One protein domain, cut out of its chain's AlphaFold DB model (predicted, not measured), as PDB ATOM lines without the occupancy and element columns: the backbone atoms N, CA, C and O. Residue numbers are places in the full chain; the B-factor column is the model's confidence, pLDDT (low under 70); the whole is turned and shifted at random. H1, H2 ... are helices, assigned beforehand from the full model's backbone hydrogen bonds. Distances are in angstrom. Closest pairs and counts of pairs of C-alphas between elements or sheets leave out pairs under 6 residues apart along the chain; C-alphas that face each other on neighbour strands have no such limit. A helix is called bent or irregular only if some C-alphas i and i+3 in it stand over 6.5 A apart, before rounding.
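This is residues 59 to 210 of the 211 residues of an uncharacterized protein of Planctomycetes bacterium EC9 (UniProt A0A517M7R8). What does the model look like? A long helical hairpin, H5 and H6, makes the longest axis, and a cluster of mostly crossed helices packs on part of it, with H2 in the middle and H1, H3 and H4 round it. Past the kinked end of H6, the short H7 touches no helix. What is it made of? The printed part has 152 residues with seven named helices, H1 to H7 in order, and no named strand, an all-helix domain. How large is it? It is compact, with a radius of gyration of the C-alphas of 15.6 A, and spans 48 by 33 by 25 A.

What does the first helix meet? H1, residues 59 to 70, touches residues 98 to 106 alone of H2, residues 90 to 109, at a steep tilt of 59 degrees, opposite ways; the closest C-alphas are those of Ala 62 and Ala 102, 5.0 A apart. What else touches H2, the hub? Its residues 99 to 107 alone touch H3, residues 112 to 125, in a hairpin at a shallow tilt of 15 degrees, closest at the C-alphas of Cys 106 and Asp 115, 5.5 A. Its residues 92 to 96 alone touch H4, residues 130 to 140, at a steep tilt of 48 degrees, the same way, closest at the C-alphas of Val 96 and Ala 135, 5.5 A. How do the last helices stand? H5, residues 142 to 162, and H6, residues 168 to 201, form a hairpin at a shallow tilt of 12 degrees, closest at the C-alphas of Met 157 and Ile 171, 5.8 A. H2 touches H6 with residues 100 to 104 alone, closest at the C-alphas of Asp 104 and Phe 191, 6.3 A. H7, residues 204 to 208, is close to H4 but not clearly touching, closest at the C-alphas of Tyr 205 and Thr 136, 7.6 A. Are the backbones regularly paired? Every O i to N i+4 pair is within hydrogen-bond range in H2, H3, H4, H5 and H7, against 6 of 8 in H1 and 26 of 30 in H6.

Where are the anchors? H1 begins at C-alpha 59, (145.598, 170.199, 287.926), and H7 ends at C-alpha 208, (122.851, 168.367, 289.878). How long are the longer helices? From first to last C-alpha H2 is 29.0 A, H5 30.4 A and H6 44.8 A. Is H6 even? It is irregular, with C-alphas 194 and 197 7.9 A apart and a kink of 69 degrees near residue 195.

What is the greatest extent? The two C-alphas farthest apart, those of Asp 164 and Met 201, are 49.2 A apart. How are the helices linked? The printed part has no cut; the link from H1 to H2, residues 71 to 89, is long, and the other links are tight. Where is confidence low? Residues 126 to 132, 165 and 195 to 210 are under 70 in pLDDT, against a mean of 78.1 for the printed part.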
ATOM      1  N   ALA A  59     146.520 171.252 287.517       89.00
ATOM      2  CA  ALA A  59     145.598 170.199 287.926       89.00
ATOM      3  C   ALA A  59     146.197 168.800 287.747       89.00
ATOM      4  O   ALA A  59     146.146 167.993 288.671       89.00
ATOM      5  N   ASP A  60     146.841 168.507 286.614       90.44
ATOM      6  CA  ASP A  60     147.541 167.233 286.411       90.44
ATOM      7  C   ASP A  60     148.619 167.002 287.476       90.44
ATOM      8  O   ASP A  60     148.791 165.881 287.961       90.44
ATOM      9  N   LYS A  61     149.340 168.062 287.864       90.69
ATOM     10  CA  LYS A  61     150.338 167.996 288.940       90.69
ATOM     11  C   LYS A  61     149.681 167.673 290.274       90.69
ATOM     12  O   LYS A  61     150.082 166.704 290.913       90.69
ATOM     13  N   ALA A  62     148.641 168.412 290.658       90.06
ATOM     14  CA  ALA A  62     147.885 168.147 291.884       90.06
ATOM     15  C   ALA A  62     147.298 166.722 291.905       90.06
ATOM     16  O   ALA A  62     147.408 166.004 292.900       90.06
ATOM     17  N   TRP A  63     146.760 166.260 290.777       89.44
ATOM     18  CA  TRP A  63     146.201 164.920 290.614       89.44
ATOM     19  C   TRP A  63     147.253 163.812 290.718       89.44
ATOM     20  O   TRP A  63     146.981 162.752 291.290       89.44
ATOM     21  N   ARG A  64     148.464 164.024 290.194       87.44
ATOM     22  CA  ARG A  64     149.580 163.077 290.342       87.44
ATOM     23  C   ARG A  64     150.122 163.075 291.772       87.44
ATOM     24  O   ARG A  64     150.345 162.008 292.333       87.44
ATOM     25  N   GLU A  65     150.289 164.241 292.382       88.75
ATOM     26  CA  GLU A  65     150.764 164.373 293.765       88.75
ATOM     27  C   GLU A  65     149.795 163.754 294.779       88.75
ATOM     28  O   GLU A  65     150.238 163.128 295.742       88.75
ATOM     29  N   SER A  66     148.483 163.834 294.529       88.12
ATOM     30  CA  SER A  66     147.478 163.166 295.366       88.12
ATOM     31  C   SER A  66     147.694 161.648 295.456       88.12
ATOM     32  O   SER A  66     147.512 161.071 296.526       88.12
ATOM     33  N   MET A  67     148.168 160.998 294.381       85.06
ATOM     34  CA  MET A  67     148.476 159.562 294.409       85.06
ATOM     35  C   MET A  67     149.624 159.241 295.356       85.06
ATOM     36  O   MET A  67     149.561 158.249 296.074       85.06
ATOM     37  N   ALA A  68     150.666 160.074 295.366       83.62
ATOM     38  CA  ALA A  68     151.813 159.867 296.242       83.62
ATOM     39  C   ALA A  68     151.430 159.999 297.725       83.62
ATOM     40  O   ALA A  68     152.027 159.336 298.569       83.62
ATOM     41  N   LEU A  69     150.426 160.827 298.038       82.75
ATOM     42  CA  LEU A  69     149.908 160.994 299.399       82.75
ATOM     43  C   LEU A  69     148.987 159.850 299.836       82.75
ATOM     44  O   LEU A  69     148.983 159.498 301.011       82.75
ATOM     45  N   ILE A  70     148.221 159.278 298.905       81.31
ATOM     46  CA  ILE A  70     147.309 158.155 299.179       81.31
ATOM     47  C   ILE A  70     148.045 156.811 299.152       81.31
ATOM     48  O   ILE A  70     147.597 155.857 299.773       81.31
ATOM     49  N   GLY A  71     149.164 156.709 298.430       78.06
ATOM     50  CA  GLY A  71     150.017 155.518 298.425       78.06
ATOM     51  C   GLY A  71     149.417 154.293 297.726       78.06
ATOM     52  O   GLY A  71     149.992 153.210 297.791       78.06
ATOM     53  N   ILE A  72     148.275 154.444 297.044       76.25
ATOM     54  CA  ILE A  72     147.552 153.351 296.375       76.25
ATOM     55  C   ILE A  72     147.111 153.800 294.990       76.25
ATOM     56  O   ILE A  72     146.504 154.862 294.848       76.25
ATOM     57  N   GLU A  73     147.399 152.981 293.975       72.88
ATOM     58  CA  GLU A  73     147.037 153.274 292.585       72.88
ATOM     59  C   GLU A  73     145.581 152.950 292.260       72.88
ATOM     60  O   GLU A  73     144.919 153.786 291.656       72.88
ATOM     61  N   ARG A  74     145.106 151.741 292.593       78.00
ATOM     62  CA  ARG A  74     143.716 151.269 292.443       78.00
ATOM     63  C   ARG A  74     143.617 149.819 292.923       78.00
ATOM     64  O   ARG A  74     144.580 149.068 292.781       78.00
ATOM     65  N   PHE A  75     142.447 149.387 293.386       81.31
ATOM     66  CA  PHE A  75     142.184 147.969 293.642       81.31
ATOM     67  C   PHE A  75     141.665 147.282 292.371       81.31
ATOM     68  O   PHE A  75     140.762 147.791 291.704       81.31
ATOM     69  N   SER A  76     142.241 146.131 292.021       79.69
ATOM     70  CA  SER A  76     141.909 145.368 290.803       79.69
ATOM     71  C   SER A  76     141.195 144.040 291.066       79.69
ATOM     72  O   SER A  76     140.774 143.385 290.120       79.69
ATOM     73  N   SER A  77     141.071 143.637 292.329       78.31
ATOM     74  CA  SER A  77     140.459 142.370 292.728       78.31
ATOM     75  C   SER A  77     138.945 142.398 292.578       78.31
ATOM     76  O   SER A  77     138.306 143.310 293.103       78.31
ATOM     77  N   ASP A  78     138.362 141.368 291.960       76.88
ATOM     78  CA  ASP A  78     136.906 141.221 291.808       76.88
ATOM     79  C   ASP A  78     136.167 141.281 293.159       76.88
ATOM     80  O   ASP A  78     135.070 141.831 293.255       76.88
ATOM     81  N   VAL A  79     136.799 140.778 294.228       74.75
ATOM     82  CA  VAL A  79     136.262 140.832 295.599       74.75
ATOM     83  C   VAL A  79     136.156 142.279 296.091       74.75
ATOM     84  O   VAL A  79     135.163 142.664 296.708       74.75
ATOM     85  N   LEU A  80     137.158 143.101 295.775       76.12
ATOM     86  CA  LEU A  80     137.286 144.476 296.262       76.12
ATOM     87  C   LEU A  80     136.489 145.484 295.442       76.12
ATOM     88  O   LEU A  80     135.999 146.473 295.983       76.12
ATOM     89  N   ILE A  81     136.343 145.236 294.144       80.44
ATOM     90  CA  ILE A  81     135.590 146.120 293.249       80.44
ATOM     91  C   ILE A  81     134.080 145.866 293.294       80.44
ATOM     92  O   ILE A  81     133.348 146.542 292.580       80.44
ATOM     93  N   SER A  82     133.618 144.915 294.111       80.69
ATOM     94  CA  SER A  82     132.193 144.717 294.367       80.69
ATOM     95  C   SER A  82     131.582 145.935 295.064       80.69
ATOM     96  O   SER A  82     132.243 146.602 295.870       80.69
ATOM     97  N   ASP A  83     130.314 146.207 294.772       83.44
ATOM     98  CA  ASP A  83     129.566 147.275 295.429       83.44
ATOM     99  C   ASP A  83     129.200 146.880 296.866       83.44
ATOM    100  O   ASP A  83     128.951 145.711 297.180       83.44
ATOM    101  N   ASP A  84     129.170 147.863 297.758       78.50
ATOM    102  CA  ASP A  84     128.643 147.705 299.106       78.50
ATOM    103  C   ASP A  84     127.101 147.793 299.141       78.50
ATOM    104  O   ASP A  84     126.415 147.827 298.118       78.50
ATOM    105  N   VAL A  85     126.523 147.837 300.346       75.75
ATOM    106  CA  VAL A  85     125.061 147.941 300.533       75.75
ATOM    107  C   VAL A  85     124.499 149.258 299.981       75.75
ATOM    108  O   VAL A  85     123.320 149.325 299.635       75.75
ATOM    109  N   ALA A  86     125.325 150.299 299.911       74.88
ATOM    110  CA  ALA A  86     124.973 151.603 299.373       74.88
ATOM    111  C   ALA A  86     125.233 151.720 297.860       74.88
ATOM    112  O   ALA A  86     124.877 152.744 297.279       74.88
ATOM    113  N   GLY A  87     125.776 150.677 297.222       82.69
ATOM    114  CA  GLY A  87     126.063 150.652 295.791       82.69
ATOM    115  C   GLY A  87     127.444 151.199 295.419       82.69
ATOM    116  O   GLY A  87     127.630 151.581 294.270       82.69
ATOM    117  N   TYR A  88     128.391 151.274 296.364       83.69
ATOM    118  CA  TYR A  88     129.733 151.819 296.129       83.69
ATOM    119  C   TYR A  88     130.833 150.772 296.321       83.69
ATOM    120  O   TYR A  88     130.922 150.096 297.352       83.69
ATOM    121  N   SER A  89     131.735 150.684 295.353       86.69
ATOM    122  CA  SER A  89     132.957 149.890 295.429       86.69
ATOM    123  C   SER A  89     134.053 150.610 296.221       86.69
ATOM    124  O   SER A  89     134.050 151.835 296.359       86.69
ATOM    125  N   ILE A  90     135.074 149.880 296.694       84.75
ATOM    126  CA  ILE A  90     136.233 150.512 297.362       84.75
ATOM    127  C   ILE A  90     136.957 151.518 296.446       84.75
ATOM    128  O   ILE A  90     137.529 152.499 296.919       84.75
ATOM    129  N   ASN A  91     136.901 151.300 295.129       85.69
ATOM    130  CA  ASN A  91     137.496 152.196 294.144       85.69
ATOM    131  C   ASN A  91     136.756 153.534 294.067       85.69
ATOM    132  O   ASN A  91     137.399 154.545 293.795       85.69
ATOM    133  N   ASP A  92     135.452 153.563 294.348       85.38
ATOM    134  CA  ASP A  92     134.681 154.807 294.400       85.38
ATOM    135  C   ASP A  92     135.129 155.663 295.588       85.38
ATOM    136  O   ASP A  92     135.413 156.850 295.430       85.38
ATOM    137  N   TYR A  93     135.306 155.045 296.760       85.12
ATOM    138  CA  TYR A  93     135.840 155.719 297.948       85.12
ATOM    139  C   TYR A  93     137.272 156.220 297.743       85.12
ATOM    140  O   TYR A  93     137.573 157.376 298.049       85.12
ATOM    141  N   TRP A  94     138.151 155.374 297.195       87.00
ATOM    142  CA  TRP A  94     139.522 155.757 296.849       87.00
ATOM    143  C   TRP A  94     139.552 156.943 295.879       87.00
ATOM    144  O   TRP A  94     140.305 157.896 296.083       87.00
ATOM    145  N   TRP A  95     138.701 156.921 294.853       85.69
ATOM    146  CA  TRP A  95     138.657 157.979 293.853       85.69
ATOM    147  C   TRP A  95     138.160 159.306 294.442       85.69
ATOM    148  O   TRP A  95     138.761 160.351 294.189       85.69
ATOM    149  N   VAL A  96     137.132 159.276 295.300       86.31
ATOM    150  CA  VAL A  96     136.656 160.475 296.014       86.31
ATOM    151  C   VAL A  96     137.737 161.037 296.940       86.31
ATOM    152  O   VAL A  96     137.952 162.248 296.963       86.31
ATOM    153  N   LEU A  97     138.466 160.187 297.667       85.62
ATOM    154  CA  LEU A  97     139.593 160.633 298.494       85.62
ATOM    155  C   LEU A  97     140.681 161.296 297.654       85.62
ATOM    156  O   LEU A  97     141.166 162.370 298.010       85.62
ATOM    157  N   ARG A  98     141.016 160.705 296.507       87.56
ATOM    158  CA  ARG A  98     141.969 161.278 295.556       87.56
ATOM    159  C   ARG A  98     141.556 162.661 295.077       87.56
ATOM    160  O   ARG A  98     142.376 163.577 295.089       87.56
ATOM    161  N   TYR A  99     140.287 162.825 294.730       87.69
ATOM    162  CA  TYR A  99     139.723 164.119 294.375       87.69
ATOM    163  C   TYR A  99     139.854 165.151 295.497       87.69
ATOM    164  O   TYR A  99     140.367 166.244 295.259       87.69
ATOM    165  N   LEU A 100     139.456 164.806 296.723       86.62
ATOM    166  CA  LEU A 100     139.524 165.728 297.859       86.62
ATOM    167  C   LEU A 100     140.962 166.174 298.151       86.62
ATOM    168  O   LEU A 100     141.204 167.354 298.394       86.62
ATOM    169  N   VAL A 101     141.924 165.252 298.068       87.75
ATOM    170  CA  VAL A 101     143.349 165.561 298.258       87.75
ATOM    171  C   VAL A 101     143.883 166.444 297.129       87.75
ATOM    172  O   VAL A 101     144.606 167.401 297.400       87.75
ATOM    173  N   ALA A 102     143.528 166.164 295.873       88.88
ATOM    174  CA  ALA A 102     143.941 166.993 294.741       88.88
ATOM    175  C   ALA A 102     143.410 168.430 294.864       88.88
ATOM    176  O   ALA A 102     144.164 169.378 294.650       88.88
ATOM    177  N   ARG A 103     142.151 168.602 295.283       86.88
ATOM    178  CA  ARG A 103     141.568 169.928 295.541       86.88
ATOM    179  C   ARG A 103     142.251 170.670 296.673       86.88
ATOM    180  O   ARG A 103     142.551 171.850 296.533       86.88
ATOM    181  N   ASP A 104     142.546 169.985 297.769       86.00
ATOM    182  CA  ASP A 104     143.299 170.581 298.868       86.00
ATOM    183  C   ASP A 104     144.712 171.023 298.423       86.00
ATOM    184  O   ASP A 104     145.163 172.106 298.798       86.00
ATOM    185  N   ILE A 105     145.387 170.270 297.546       87.94
ATOM    186  CA  ILE A 105     146.655 170.711 296.934       87.94
ATOM    187  C   ILE A 105     146.455 171.985 296.096       87.94
ATOM    188  O   ILE A 105     147.262 172.913 296.208       87.94
ATOM    189  N   CYS A 106     145.400 172.062 295.278       87.56
ATOM    190  CA  CYS A 106     145.086 173.270 294.504       87.56
ATOM    191  C   CYS A 106     144.802 174.472 295.421       87.56
ATOM    192  O   CYS A 106     145.346 175.557 295.200       87.56
ATOM    193  N   ALA A 107     144.038 174.273 296.498       83.69
ATOM    194  CA  ALA A 107     143.732 175.308 297.482       83.69
ATOM    195  C   ALA A 107     144.989 175.809 298.211       83.69
ATOM    196  O   ALA A 107     145.201 177.015 298.315       83.69
ATOM    197  N   GLN A 108     145.889 174.909 298.626       84.12
ATOM    198  CA  GLN A 108     147.179 175.272 299.240       84.12
ATOM    199  C   GLN A 108     148.078 176.085 298.300       84.12
ATOM    200  O   GLN A 108     148.900 176.882 298.756       84.12
ATOM    201  N   ARG A 109     147.924 175.896 296.986       89.50
ATOM    202  CA  ARG A 109     148.626 176.658 295.944       89.50
ATOM    203  C   ARG A 109     147.920 177.955 295.563       89.50
ATOM    204  O   ARG A 109     148.513 178.754 294.842       89.50
ATOM    205  N   ASN A 110     146.699 178.169 296.055       87.62
ATOM    206  CA  ASN A 110     145.816 179.251 295.636       87.62
ATOM    207  C   ASN A 110     145.619 179.271 294.105       87.62
ATOM    208  O   ASN A 110     145.647 180.331 293.478       87.62
ATOM    209  N   ASP A 111     145.478 178.083 293.509       89.44
ATOM    210  CA  ASP A 111     145.342 177.881 292.065       89.44
ATOM    211  C   ASP A 111     143.889 177.528 291.715       89.44
ATOM    212  O   ASP A 111     143.485 176.364 291.704       89.44
ATOM    213  N   ALA A 112     143.083 178.567 291.491       88.06
ATOM    214  CA  ALA A 112     141.656 178.425 291.213       88.06
ATOM    215  C   ALA A 112     141.380 177.768 289.851       88.06
ATOM    216  O   ALA A 112     140.418 177.015 289.728       88.06
ATOM    217  N   ASP A 113     142.225 178.016 288.847       89.50
ATOM    218  CA  ASP A 113     142.072 177.412 287.520       89.50
ATOM    219  C   ASP A 113     142.315 175.898 287.602       89.50
ATOM    220  O   ASP A 113     141.542 175.112 287.051       89.50
ATOM    221  N   ALA A 114     143.329 175.475 288.368       90.44
ATOM    222  CA  ALA A 114     143.567 174.063 288.640       90.44
ATOM    223  C   ALA A 114     142.436 173.416 289.455       90.44
ATOM    224  O   ALA A 114     142.098 172.263 289.204       90.44
ATOM    225  N   ASP A 115     141.855 174.120 290.433       86.00
ATOM    226  CA  ASP A 115     140.706 173.610 291.198       86.00
ATOM    227  C   ASP A 115     139.490 173.365 290.290       86.00
ATOM    228  O   ASP A 115     138.865 172.306 290.369       86.00
ATOM    229  N   ILE A 116     139.206 174.297 289.371       87.75
ATOM    230  CA  ILE A 116     138.140 174.157 288.370       87.75
ATOM    231  C   ILE A 116     138.418 172.970 287.446       87.75
ATOM    232  O   ILE A 116     137.524 172.161 287.221       87.75
ATOM    233  N   GLU A 117     139.644 172.817 286.941       90.12
ATOM    234  CA  GLU A 117     140.006 171.686 286.074       90.12
ATOM    235  C   GLU A 117     139.911 170.339 286.821       90.12
ATOM    236  O   GLU A 117     139.461 169.348 286.245       90.12
ATOM    237  N   ILE A 118     140.257 170.282 288.115       86.81
ATOM    238  CA  ILE A 118     140.033 169.093 288.961       86.81
ATOM    239  C   ILE A 118     138.536 168.814 289.147       86.81
ATOM    240  O   ILE A 118     138.122 167.653 289.104       86.81
ATOM    241  N   GLU A 119     137.713 169.846 289.341       82.38
ATOM    242  CA  GLU A 119     136.255 169.707 289.387       82.38
ATOM    243  C   GLU A 119     135.707 169.206 288.046       82.38
ATOM    244  O   GLU A 119     134.925 168.267 288.021       82.38
ATOM    245  N   GLU A 120     136.156 169.737 286.914       83.12
ATOM    246  CA  GLU A 120     135.750 169.250 285.593       83.12
ATOM    247  C   GLU A 120     136.233 167.820 285.325       83.12
ATOM    248  O   GLU A 120     135.502 167.023 284.739       83.12
ATOM    249  N   ARG A 121     137.436 167.455 285.784       80.25
ATOM    250  CA  ARG A 121     137.939 166.078 285.720       80.25
ATOM    251  C   ARG A 121     137.072 165.134 286.541       80.25
ATOM    252  O   ARG A 121     136.797 164.039 286.055       80.25
ATOM    253  N   LEU A 122     136.606 165.569 287.721       73.44
ATOM    254  CA  LEU A 122     135.576 164.854 288.472       73.44
ATOM    255  C   LEU A 122     134.400 164.597 287.522       73.44
ATOM    256  O   LEU A 122     134.136 163.441 287.242       73.44
ATOM    257  N   LEU A 123     133.803 165.638 286.926       70.19
ATOM    258  CA  LEU A 123     132.656 165.510 286.008       70.19
ATOM    259  C   LEU A 123     132.906 164.590 284.783       70.19
ATOM    260  O   LEU A 123     131.981 163.943 284.293       70.19
ATOM    261  N   ASN A 124     134.132 164.551 284.253       72.38
ATOM    262  CA  ASN A 124     134.450 163.906 282.972       72.38
ATOM    263  C   ASN A 124     134.961 162.460 283.090       72.38
ATOM    264  O   ASN A 124     134.686 161.649 282.207       72.38
ATOM    265  N   GLU A 125     135.713 162.122 284.143       70.81
ATOM    266  CA  GLU A 125     136.227 160.756 284.378       70.81
ATOM    267  C   GLU A 125     135.205 159.853 285.095       70.81
ATOM    268  O   GLU A 125     135.490 158.692 285.395       70.81
ATOM    269  N   TRP A 126     133.997 160.370 285.328       66.69
ATOM    270  CA  TRP A 126     132.858 159.648 285.876       66.69
ATOM    271  C   TRP A 126     132.527 158.386 285.097       66.69
ATOM    272  O   TRP A 126     132.034 158.416 283.968       66.69
ATOM    273  N   THR A 127     132.731 157.253 285.759       57.50
ATOM    274  CA  THR A 127     132.309 155.959 285.219       57.50
ATOM    275  C   THR A 127     130.868 155.613 285.607       57.50
ATOM    276  O   THR A 127     130.210 154.885 284.865       57.50
ATOM    277  N   THR A 128     130.334 156.185 286.701       60.28
ATOM    278  CA  THR A 128     128.947 155.987 287.169       60.28
ATOM    279  C   THR A 128     128.372 157.257 287.822       60.28
ATOM    280  O   THR A 128     129.109 158.116 288.302       60.28
ATOM    281  N   LYS A 129     127.033 157.392 287.855       59.41
ATOM    282  CA  LYS A 129     126.328 158.510 288.524       59.41
ATOM    283  C   LYS A 129     126.542 158.531 290.045       59.41
ATOM    284  O   LYS A 129     126.357 159.572 290.670       59.41
ATOM    285  N   ASP A 130     126.955 157.409 290.618       67.81
ATOM    286  CA  ASP A 130     127.013 157.192 292.059       67.81
ATOM    287  C   ASP A 130     128.253 157.879 292.683       67.81
ATOM    288  O   ASP A 130     128.153 158.522 293.731       67.81
ATOM    289  N   GLN A 131     129.397 157.915 291.989       69.75
ATOM    290  CA  GLN A 131     130.629 158.576 292.465       69.75
ATOM    291  C   GLN A 131     130.449 160.080 292.766       69.75
ATOM    292  O   GLN A 131     131.045 160.607 293.707       69.75
ATOM    293  N   ALA A 132     129.597 160.782 292.011       66.88
ATOM    294  CA  ALA A 132     129.295 162.200 292.234       66.88
ATOM    295  C   ALA A 132     128.467 162.432 293.510       66.88
ATOM    296  O   ALA A 132     128.680 163.408 294.240       66.88
ATOM    297  N   VAL A 133     127.540 161.513 293.801       73.06
ATOM    298  CA  VAL A 133     126.769 161.515 295.049       73.06
ATOM    299  C   VAL A 133     127.710 161.302 296.220       73.06
ATOM    300  O   VAL A 133     127.683 162.074 297.177       73.06
ATOM    301  N   LEU A 134     128.602 160.319 296.107       77.62
ATOM    302  CA  LEU A 134     129.583 160.012 297.137       77.62
ATOM    303  C   LEU A 134     130.537 161.188 297.397       77.62
ATOM    304  O   LEU A 134     130.748 161.554 298.553       77.62
ATOM    305  N   ALA A 135     131.038 161.847 296.346       74.69
ATOM    306  CA  ALA A 135     131.858 163.055 296.470       74.69
ATOM    307  C   ALA A 135     131.102 164.200 297.160       74.69
ATOM    308  O   ALA A 135     131.639 164.864 298.047       74.69
ATOM    309  N   THR A 136     129.832 164.403 296.803       72.50
ATOM    310  CA  THR A 136     128.986 165.427 297.435       72.50
ATOM    311  C   THR A 136     128.767 165.129 298.917       72.50
ATOM    312  O   THR A 136     128.886 166.024 299.755       72.50
ATOM    313  N   LEU A 137     128.474 163.872 299.260       75.75
ATOM    314  CA  LEU A 137     128.317 163.433 300.646       75.75
ATOM    315  C   LEU A 137     129.611 163.629 301.440       75.75
ATOM    316  O   LEU A 137     129.558 164.090 302.581       75.75
ATOM    317  N   ALA A 138     130.762 163.355 300.823       80.19
ATOM    318  CA  ALA A 138     132.067 163.577 301.430       80.19
ATOM    319  C   ALA A 138     132.334 165.058 301.722       80.19
ATOM    320  O   ALA A 138     132.773 165.398 302.816       80.19
ATOM    321  N   VAL A 139     132.003 165.955 300.791       76.62
ATOM    322  CA  VAL A 139     132.122 167.407 301.005       76.62
ATOM    323  C   VAL A 139     131.152 167.899 302.086       76.62
ATOM    324  O   VAL A 139     131.500 168.774 302.881       76.62
ATOM    325  N   ALA A 140     129.939 167.343 302.138       77.56
ATOM    326  CA  ALA A 140     128.923 167.733 303.111       77.56
ATOM    327  C   ALA A 140     129.252 167.264 304.537       77.56
ATOM    328  O   ALA A 140     128.995 167.990 305.499       77.56
ATOM    329  N   ASN A 141     129.808 166.059 304.688       82.19
ATOM    330  CA  ASN A 141     130.155 165.477 305.980       82.19
ATOM    331  C   ASN A 141     131.378 164.556 305.862       82.19
ATOM    332  O   ASN A 141     131.268 163.329 305.837       82.19
ATOM    333  N   LEU A 142     132.552 165.180 305.818       81.81
ATOM    334  CA  LEU A 142     133.826 164.503 305.620       81.81
ATOM    335  C   LEU A 142     134.119 163.463 306.703       81.81
ATOM    336  O   LEU A 142     134.506 162.344 306.378       81.81
ATOM    337  N   SER A 143     133.912 163.793 307.981       81.62
ATOM    338  CA  SER A 143     134.177 162.849 309.072       81.62
ATOM    339  C   SER A 143     133.290 161.604 308.959       81.62
ATOM    340  O   SER A 143     133.759 160.496 309.220       81.62
ATOM    341  N   HIS A 144     132.030 161.756 308.528       84.31
ATOM    342  CA  HIS A 144     131.163 160.611 308.247       84.31
ATOM    343  C   HIS A 144     131.649 159.813 307.037       84.31
ATOM    344  O   HIS A 144     131.726 158.592 307.119       84.31
ATOM    345  N   PHE A 145     132.019 160.478 305.943       86.75
ATOM    346  CA  PHE A 145     132.550 159.806 304.760       86.75
ATOM    347  C   PHE A 145     133.809 158.992 305.076       86.75
ATOM    348  O   PHE A 145     133.859 157.816 304.735       86.75
ATOM    349  N   ILE A 146     134.779 159.560 305.799       84.69
ATOM    350  CA  ILE A 146     135.999 158.838 306.189       84.69
ATOM    351  C   ILE A 146     135.662 157.644 307.081       84.69
ATOM    352  O   ILE A 146     136.233 156.575 306.899       84.69
ATOM    353  N   HIS A 147     134.703 157.786 307.998       86.25
ATOM    354  CA  HIS A 147     134.245 156.660 308.809       86.25
ATOM    355  C   HIS A 147     133.617 155.538 307.963       86.25
ATOM    356  O   HIS A 147     133.871 154.362 308.212       86.25
ATOM    357  N   VAL A 148     132.829 155.886 306.941       86.88
ATOM    358  CA  VAL A 148     132.272 154.905 305.995       86.88
ATOM    359  C   VAL A 148     133.386 154.248 305.171       86.88
ATOM    360  O   VAL A 148     133.355 153.033 304.994       86.88
ATOM    361  N   CYS A 149     134.399 155.006 304.733       86.38
ATOM    362  CA  CYS A 149     135.587 154.451 304.076       86.38
ATOM    363  C   CYS A 149     136.300 153.427 304.969       86.38
ATOM    364  O   CYS A 149     136.575 152.321 304.513       86.38
ATOM    365  N   GLU A 150     136.575 153.771 306.232       87.50
ATOM    366  CA  GLU A 150     137.221 152.882 307.210       87.50
ATOM    367  C   GLU A 150     136.423 151.582 307.373       87.50
ATOM    368  O   GLU A 150     136.965 150.491 307.197       87.50
ATOM    369  N   ALA A 151     135.110 151.689 307.597       87.50
ATOM    370  CA  ALA A 151     134.233 150.527 307.728       87.50
ATOM    371  C   ALA A 151     134.215 149.656 306.458       87.50
ATOM    372  O   ALA A 151     134.172 148.421 306.541       87.50
ATOM    373  N   ARG A 152     134.269 150.274 305.270       87.44
ATOM    374  CA  ARG A 152     134.343 149.550 303.995       87.44
ATOM    375  C   ARG A 152     135.672 148.813 303.845       87.44
ATOM    376  O   ARG A 152     135.661 147.664 303.397       87.44
ATOM    377  N   VAL A 153     136.786 149.433 304.230       86.19
ATOM    378  CA  VAL A 153     138.113 148.801 304.228       86.19
ATOM    379  C   VAL A 153     138.134 147.599 305.164       86.19
ATOM    380  O   VAL A 153     138.483 146.507 304.724       86.19
ATOM    381  N   GLU A 154     137.678 147.761 306.408       87.00
ATOM    382  CA  GLU A 154     137.611 146.674 307.393       87.00
ATOM    383  C   GLU A 154     136.758 145.503 306.887       87.00
ATOM    384  O   GLU A 154     137.187 144.349 306.920       87.00
ATOM    385  N   THR A 155     135.574 145.799 306.343       87.12
ATOM    386  CA  THR A 155     134.687 144.781 305.761       87.12
ATOM    387  C   THR A 155     135.366 144.043 304.606       87.12
ATOM    388  O   THR A 155     135.273 142.821 304.514       87.12
ATOM    389  N   SER A 156     136.078 144.769 303.743       85.12
ATOM    390  CA  SER A 156     136.787 144.190 302.598       85.12
ATOM    391  C   SER A 156     137.964 143.312 303.038       85.12
ATOM    392  O   SER A 156     138.180 142.248 302.464       85.12
ATOM    393  N   MET A 157     138.686 143.707 304.093       85.44
ATOM    394  CA  MET A 157     139.756 142.894 304.681       85.44
ATOM    395  C   MET A 157     139.210 141.579 305.246       85.44
ATOM    396  O   MET A 157     139.784 140.526 304.982       85.44
ATOM    397  N   LEU A 158     138.089 141.623 305.975       85.81
ATOM    398  CA  LEU A 158     137.442 140.419 306.509       85.81
ATOM    399  C   LEU A 158     136.988 139.477 305.386       85.81
ATOM    400  O   LEU A 158     137.269 138.284 305.442       85.81
ATOM    401  N   MET A 159     136.366 140.015 304.329       84.62
ATOM    402  CA  MET A 159     135.968 139.219 303.161       84.62
ATOM    403  C   MET A 159     137.162 138.539 302.485       84.62
ATOM    404  O   MET A 159     137.061 137.375 302.104       84.62
ATOM    405  N   LEU A 160     138.298 139.231 302.347       83.50
ATOM    406  CA  LEU A 160     139.505 138.636 301.772       83.50
ATOM    407  C   LEU A 160     140.086 137.529 302.655       83.50
ATOM    408  O   LEU A 160     140.493 136.500 302.124       83.50
ATOM    409  N   ILE A 161     140.113 137.711 303.978       84.06
ATOM    410  CA  ILE A 161     140.596 136.685 304.919       84.06
ATOM    411  C   ILE A 161     139.776 135.395 304.792       84.06
ATOM    412  O   ILE A 161     140.345 134.305 304.837       84.06
ATOM    413  N   ASP A 162     138.463 135.519 304.589       81.19
ATOM    414  CA  ASP A 162     137.549 134.379 304.459       81.19
ATOM    415  C   ASP A 162     137.519 133.771 303.043       81.19
ATOM    416  O   ASP A 162     136.944 132.699 302.837       81.19
ATOM    417  N   THR A 163     138.126 134.432 302.051       82.25
ATOM    418  CA  THR A 163     138.136 133.966 300.658       82.25
ATOM    419  C   THR A 163     139.346 133.072 300.386       82.25
ATOM    420  O   THR A 163     140.490 133.528 300.404       82.25
ATOM    421  N   ASP A 164     139.096 131.803 300.047       70.31
ATOM    422  CA  ASP A 164     140.133 130.880 299.573       70.31
ATOM    423  C   ASP A 164     140.841 131.455 298.330       70.31
ATOM    424  O   ASP A 164     140.238 131.624 297.269       70.31
ATOM    425  N   GLY A 165     142.142 131.731 298.456       67.38
ATOM    426  CA  GLY A 165     142.979 132.241 297.366       67.38
ATOM    427  C   GLY A 165     143.212 133.754 297.356       67.38
ATOM    428  O   GLY A 165     143.829 134.238 296.405       67.38
ATOM    429  N   SER A 166     142.780 134.493 298.386       71.81
ATOM    430  CA  SER A 166     143.185 135.894 298.550       71.81
ATOM    431  C   SER A 166     144.702 136.010 298.703       71.81
ATOM    432  O   SER A 166     145.373 135.173 299.319       71.81
ATOM    433  N   SER A 167     145.273 137.050 298.102       74.69
ATOM    434  CA  SER A 167     146.701 137.309 298.242       74.69
ATOM    435  C   SER A 167     146.943 138.161 299.488       74.69
ATOM    436  O   SER A 167     146.243 139.142 299.729       74.69
ATOM    437  N   GLY A 168     147.987 137.845 300.263       78.00
ATOM    438  CA  GLY A 168     148.416 138.717 301.369       78.00
ATOM    439  C   GLY A 168     148.690 140.158 300.913       78.00
ATOM    440  O   GLY A 168     148.474 141.091 301.673       78.00
ATOM    441  N   LEU A 169     149.040 140.343 299.635       81.12
ATOM    442  CA  LEU A 169     149.252 141.648 299.008       81.12
ATOM    443  C   LEU A 169     147.992 142.528 298.980       81.12
ATOM    444  O   LEU A 169     148.102 143.742 299.119       81.12
ATOM    445  N   GLU A 170     146.799 141.953 298.803       80.81
ATOM    446  CA  GLU A 170     145.545 142.721 298.805       80.81
ATOM    447  C   GLU A 170     145.175 143.189 300.216       80.81
ATOM    448  O   GLU A 170     144.718 144.318 300.397       80.81
ATOM    449  N   ILE A 171     145.423 142.344 301.220       82.69
ATOM    450  CA  ILE A 171     145.231 142.692 302.632       82.69
ATOM    451  C   ILE A 171     146.226 143.785 303.038       82.69
ATOM    452  O   ILE A 171     145.821 144.764 303.662       82.69
ATOM    453  N   ASP A 172     147.491 143.668 302.630       84.81
ATOM    454  CA  ASP A 172     148.518 144.684 302.880       84.81
ATOM    455  C   ASP A 172     148.164 146.022 302.213       84.81
ATOM    456  O   ASP A 172     148.330 147.081 302.818       84.81
ATOM    457  N   ALA A 173     147.617 145.996 300.991       82.25
ATOM    458  CA  ALA A 173     147.154 147.198 300.301       82.25
ATOM    459  C   ALA A 173     145.972 147.869 301.023       82.25
ATOM    460  O   ALA A 173     145.945 149.093 301.146       82.25
ATOM    461  N   LEU A 174     145.009 147.096 301.536       84.06
ATOM    462  CA  LEU A 174     143.898 147.633 302.332       84.06
ATOM    463  C   LEU A 174     144.355 148.170 303.690       84.06
ATOM    464  O   LEU A 174     143.899 149.233 304.106       84.06
ATOM    465  N   ALA A 175     145.272 147.474 304.363       85.19
ATOM    466  CA  ALA A 175     145.864 147.946 305.611       85.19
ATOM    467  C   ALA A 175     146.603 149.271 305.389       85.19
ATOM    468  O   ALA A 175     146.362 150.239 306.109       85.19
ATOM    469  N   HIS A 176     147.404 149.354 304.321       84.88
ATOM    470  CA  HIS A 176     148.046 150.600 303.920       84.88
ATOM    471  C   HIS A 176     147.018 151.701 303.643       84.88
ATOM    472  O   HIS A 176     147.198 152.833 304.089       84.88
ATOM    473  N   PHE A 177     145.908 151.378 302.973       82.88
ATOM    474  CA  PHE A 177     144.853 152.355 302.725       82.88
ATOM    475  C   PHE A 177     144.296 152.895 304.036       82.88
ATOM    476  O   PHE A 177     144.239 154.108 304.219       82.88
ATOM    477  N   CYS A 178     143.958 152.006 304.970       83.94
ATOM    478  CA  CYS A 178     143.456 152.372 306.288       83.94
ATOM    479  C   CYS A 178     144.434 153.290 307.037       83.94
ATOM    480  O   CYS A 178     144.026 154.320 307.577       83.94
ATOM    481  N   ASP A 179     145.729 152.971 307.000       84.06
ATOM    482  CA  ASP A 179     146.781 153.776 307.628       84.06
ATOM    483  C   ASP A 179     146.883 155.185 307.022       84.06
ATOM    484  O   ASP A 179     147.225 156.140 307.725       84.06
ATOM    485  N   THR A 180     146.544 155.350 305.738       81.50
ATOM    486  CA  THR A 180     146.520 156.668 305.079       81.50
ATOM    487  C   THR A 180     145.268 157.487 305.401       81.50
ATOM    488  O   THR A 180     145.336 158.718 305.386       81.50
ATOM    489  N   LEU A 181     144.145 156.857 305.769       80.56
ATOM    490  CA  LEU A 181     142.889 157.567 306.049       80.56
ATOM    491  C   LEU A 181     142.995 158.505 307.256       80.56
ATOM    492  O   LEU A 181     142.435 159.600 307.229       80.56
ATOM    493  N   GLN A 182     143.735 158.124 308.300       78.00
ATOM    494  CA  GLN A 182     143.857 158.925 309.525       78.00
ATOM    495  C   GLN A 182     144.651 160.232 309.324       78.00
ATOM    496  O   GLN A 182     144.127 161.302 309.649       78.00
ATOM    497  N   PRO A 183     145.865 160.219 308.733       78.50
ATOM    498  CA  PRO A 183     146.549 161.450 308.336       78.50
ATOM    499  C   PRO A 183     145.728 162.300 307.360       78.50
ATOM    500  O   PRO A 183     145.718 163.529 307.469       78.50
ATOM    501  N   MET A 184     145.014 161.659 306.425       81.31
ATOM    502  CA  MET A 184     144.152 162.365 305.475       81.31
ATOM    503  C   MET A 184     142.950 163.016 306.156       81.31
ATOM    504  O   MET A 184     142.597 164.130 305.783       81.31
ATOM    505  N   ARG A 185     142.371 162.401 307.192       82.12
ATOM    506  CA  ARG A 185     141.279 162.990 307.979       82.12
ATOM    507  C   ARG A 185     141.664 164.350 308.532       82.12
ATOM    508  O   ARG A 185     140.982 165.324 308.245       82.12
ATOM    509  N   ALA A 186     142.776 164.430 309.260       81.00
ATOM    510  CA  ALA A 186     143.218 165.691 309.852       81.00
ATOM    511  C   ALA A 186     143.474 166.773 308.787       81.00
ATOM    512  O   ALA A 186     143.100 167.932 308.970       81.00
ATOM    513  N   ARG A 187     144.076 166.386 307.653       82.06
ATOM    514  CA  ARG A 187     144.341 167.284 306.518       82.06
ATOM    515  C   ARG A 187     143.047 167.804 305.889       82.06
ATOM    516  O   ARG A 187     142.893 169.008 305.708       82.06
ATOM    517  N   LEU A 188     142.115 166.908 305.581       81.69
ATOM    518  CA  LEU A 188     140.868 167.247 304.907       81.69
ATOM    519  C   LEU A 188     139.891 167.992 305.837       81.69
ATOM    520  O   LEU A 188     139.161 168.860 305.370       81.69
ATOM    521  N   GLU A 189     139.897 167.718 307.145       82.00
ATOM    522  CA  GLU A 189     139.107 168.474 308.130       82.00
ATOM    523  C   GLU A 189     139.606 169.921 308.255       82.00
ATOM    524  O   GLU A 189     138.792 170.845 308.313       82.00
ATOM    525  N   ALA A 190     140.927 170.142 308.226       79.94
ATOM    526  CA  ALA A 190     141.503 171.487 308.178       79.94
ATOM    527  C   ALA A 190     141.097 172.225 306.891       79.94
ATOM    528  O   ALA A 190     140.582 173.342 306.956       79.94
ATOM    529  N   PHE A 191     141.221 171.558 305.738       77.81
ATOM    530  CA  PHE A 191     140.756 172.079 304.452       77.81
ATOM    531  C   PHE A 191     139.265 172.453 304.484       77.81
ATOM    532  O   PHE A 191     138.891 173.551 304.068       77.81
ATOM    533  N   GLN A 192     138.403 171.578 305.013       75.94
ATOM    534  CA  GLN A 192     136.966 171.827 305.095       75.94
ATOM    535  C   GLN A 192     136.647 173.001 306.028       75.94
ATOM    536  O   GLN A 192     135.781 173.814 305.705       75.94
ATOM    537  N   ALA A 193     137.342 173.137 307.160       78.62
ATOM    538  CA  ALA A 193     137.152 174.263 308.073       78.62
ATOM    539  C   ALA A 193     137.471 175.609 307.396       78.62
ATOM    540  O   ALA A 193     136.704 176.566 307.541       78.62
ATOM    541  N   GLU A 194     138.550 175.656 306.613       74.94
ATOM    542  CA  GLU A 194     139.005 176.848 305.886       74.94
ATOM    543  C   GLU A 194     138.107 177.196 304.688       74.94
ATOM    544  O   GLU A 194     137.839 178.372 304.442       74.94
ATOM    545  N   ASN A 195     137.568 176.186 303.995       68.00
ATOM    546  CA  ASN A 195     136.850 176.343 302.722       68.00
ATOM    547  C   ASN A 195     135.332 176.107 302.820       68.00
ATOM    548  O   ASN A 195     134.620 176.149 301.814       68.00
ATOM    549  N   SER A 196     134.799 175.885 304.026       62.53
ATOM    550  CA  SER A 196     133.380 175.567 304.271       62.53
ATOM    551  C   SER A 196     132.397 176.571 303.657       62.53
ATOM    552  O   SER A 196     131.304 176.182 303.244       62.53
ATOM    553  N   ARG A 197     132.773 177.855 303.562       56.03
ATOM    554  CA  ARG A 197     131.945 178.890 302.923       56.03
ATOM    555  C   ARG A 197     131.907 178.756 301.404       56.03
ATOM    556  O   ARG A 197     130.818 178.836 300.851       56.03
ATOM    557  N   ASP A 198     133.034 178.504 300.750       58.88
ATOM    558  CA  ASP A 198     133.103 178.421 299.286       58.88
ATOM    559  C   ASP A 198     132.519 177.101 298.767       58.88
ATOM    560  O   ASP A 198     131.763 177.089 297.792       58.88
ATOM    561  N   LEU A 199     132.735 175.999 299.494       53.00
ATOM    562  CA  LEU A 199     132.128 174.701 299.190       53.00
ATOM    563  C   LEU A 199     130.594 174.751 299.289       53.00
ATOM    564  O   LEU A 199     129.908 174.281 298.380       53.00
ATOM    565  N   ALA A 200     130.051 175.389 300.334       51.03
ATOM    566  CA  ALA A 200     128.607 175.568 300.510       51.03
ATOM    567  C   ALA A 200     127.985 176.583 299.526       51.03
ATOM    568  O   ALA A 200     126.812 176.451 299.171       51.03
ATOM    569  N   MET A 201     128.750 177.593 299.091       46.62
ATOM    570  CA  MET A 201     128.300 178.662 298.187       46.62
ATOM    571  C   MET A 201     128.405 178.314 296.702       46.62
ATOM    572  O   MET A 201     127.735 178.963 295.901       46.62
ATOM    573  N   SER A 202     129.190 177.300 296.326       54.56
ATOM    574  CA  SER A 202     129.387 176.912 294.922       54.56
ATOM    575  C   SER A 202     128.085 176.626 294.164       54.56
ATOM    576  O   SER A 202     128.089 176.731 292.943       54.56
ATOM    577  N   GLY A 203     126.965 176.339 294.850       44.47
ATOM    578  CA  GLY A 203     125.592 176.416 294.318       44.47
ATOM    579  C   GLY A 203     125.221 175.373 293.253       44.47
ATOM    580  O   GLY A 203     124.078 174.920 293.229       44.47
ATOM    581  N   LYS A 204     126.195 174.915 292.458       44.09
ATOM    582  CA  LYS A 204     126.116 173.888 291.415       44.09
ATOM    583  C   LYS A 204     125.622 172.546 291.951       44.09
ATOM    584  O   LYS A 204     124.953 171.810 291.234       44.09
ATOM    585  N   TYR A 205     125.856 172.263 293.235       42.81
ATOM    586  CA  TYR A 205     125.340 171.062 293.889       42.81
ATOM    587  C   TYR A 205     123.808 170.994 293.867       42.81
ATOM    588  O   TYR A 205     123.262 169.927 293.634       42.81
ATOM    589  N   ARG A 206     123.077 172.103 294.045       40.91
ATOM    590  CA  ARG A 206     121.600 172.044 294.040       40.91
ATOM    591  C   ARG A 206     121.013 171.743 292.662       40.91
ATOM    592  O   ARG A 206     119.920 171.194 292.598       40.91
ATOM    593  N   GLU A 207     121.717 172.084 291.589       43.09
ATOM    594  CA  GLU A 207     121.249 171.877 290.216       43.09
ATOM    595  C   GLU A 207     121.479 170.435 289.738       43.09
ATOM    596  O   GLU A 207     120.627 169.886 289.044       43.09
ATOM    597  N   LEU A 208     122.555 169.776 290.189       35.16
ATOM    598  CA  LEU A 208     122.851 168.367 289.878       35.16
ATOM    599  C   LEU A 208     121.855 167.365 290.498       35.16
ATOM    600  O   LEU A 208     121.703 166.266 289.975       35.16
ATOM    601  N   PHE A 209     121.148 167.747 291.570       34.31
ATOM    602  CA  PHE A 209     120.137 166.917 292.251       34.31
ATOM    603  C   PHE A 209     118.687 167.377 292.014       34.31
ATOM    604  O   PHE A 209     117.765 166.847 292.635       34.31
ATOM    605  N   ALA A 210     118.467 168.370 291.146       38.03
ATOM    606  CA  ALA A 210     117.132 168.867 290.798       38.03
ATOM    607  C   ALA A 210     116.527 168.207 289.539       38.03
ATOM    608  O   ALA A 210     115.450 168.626 289.109       38.03
TER     609      ALA A 210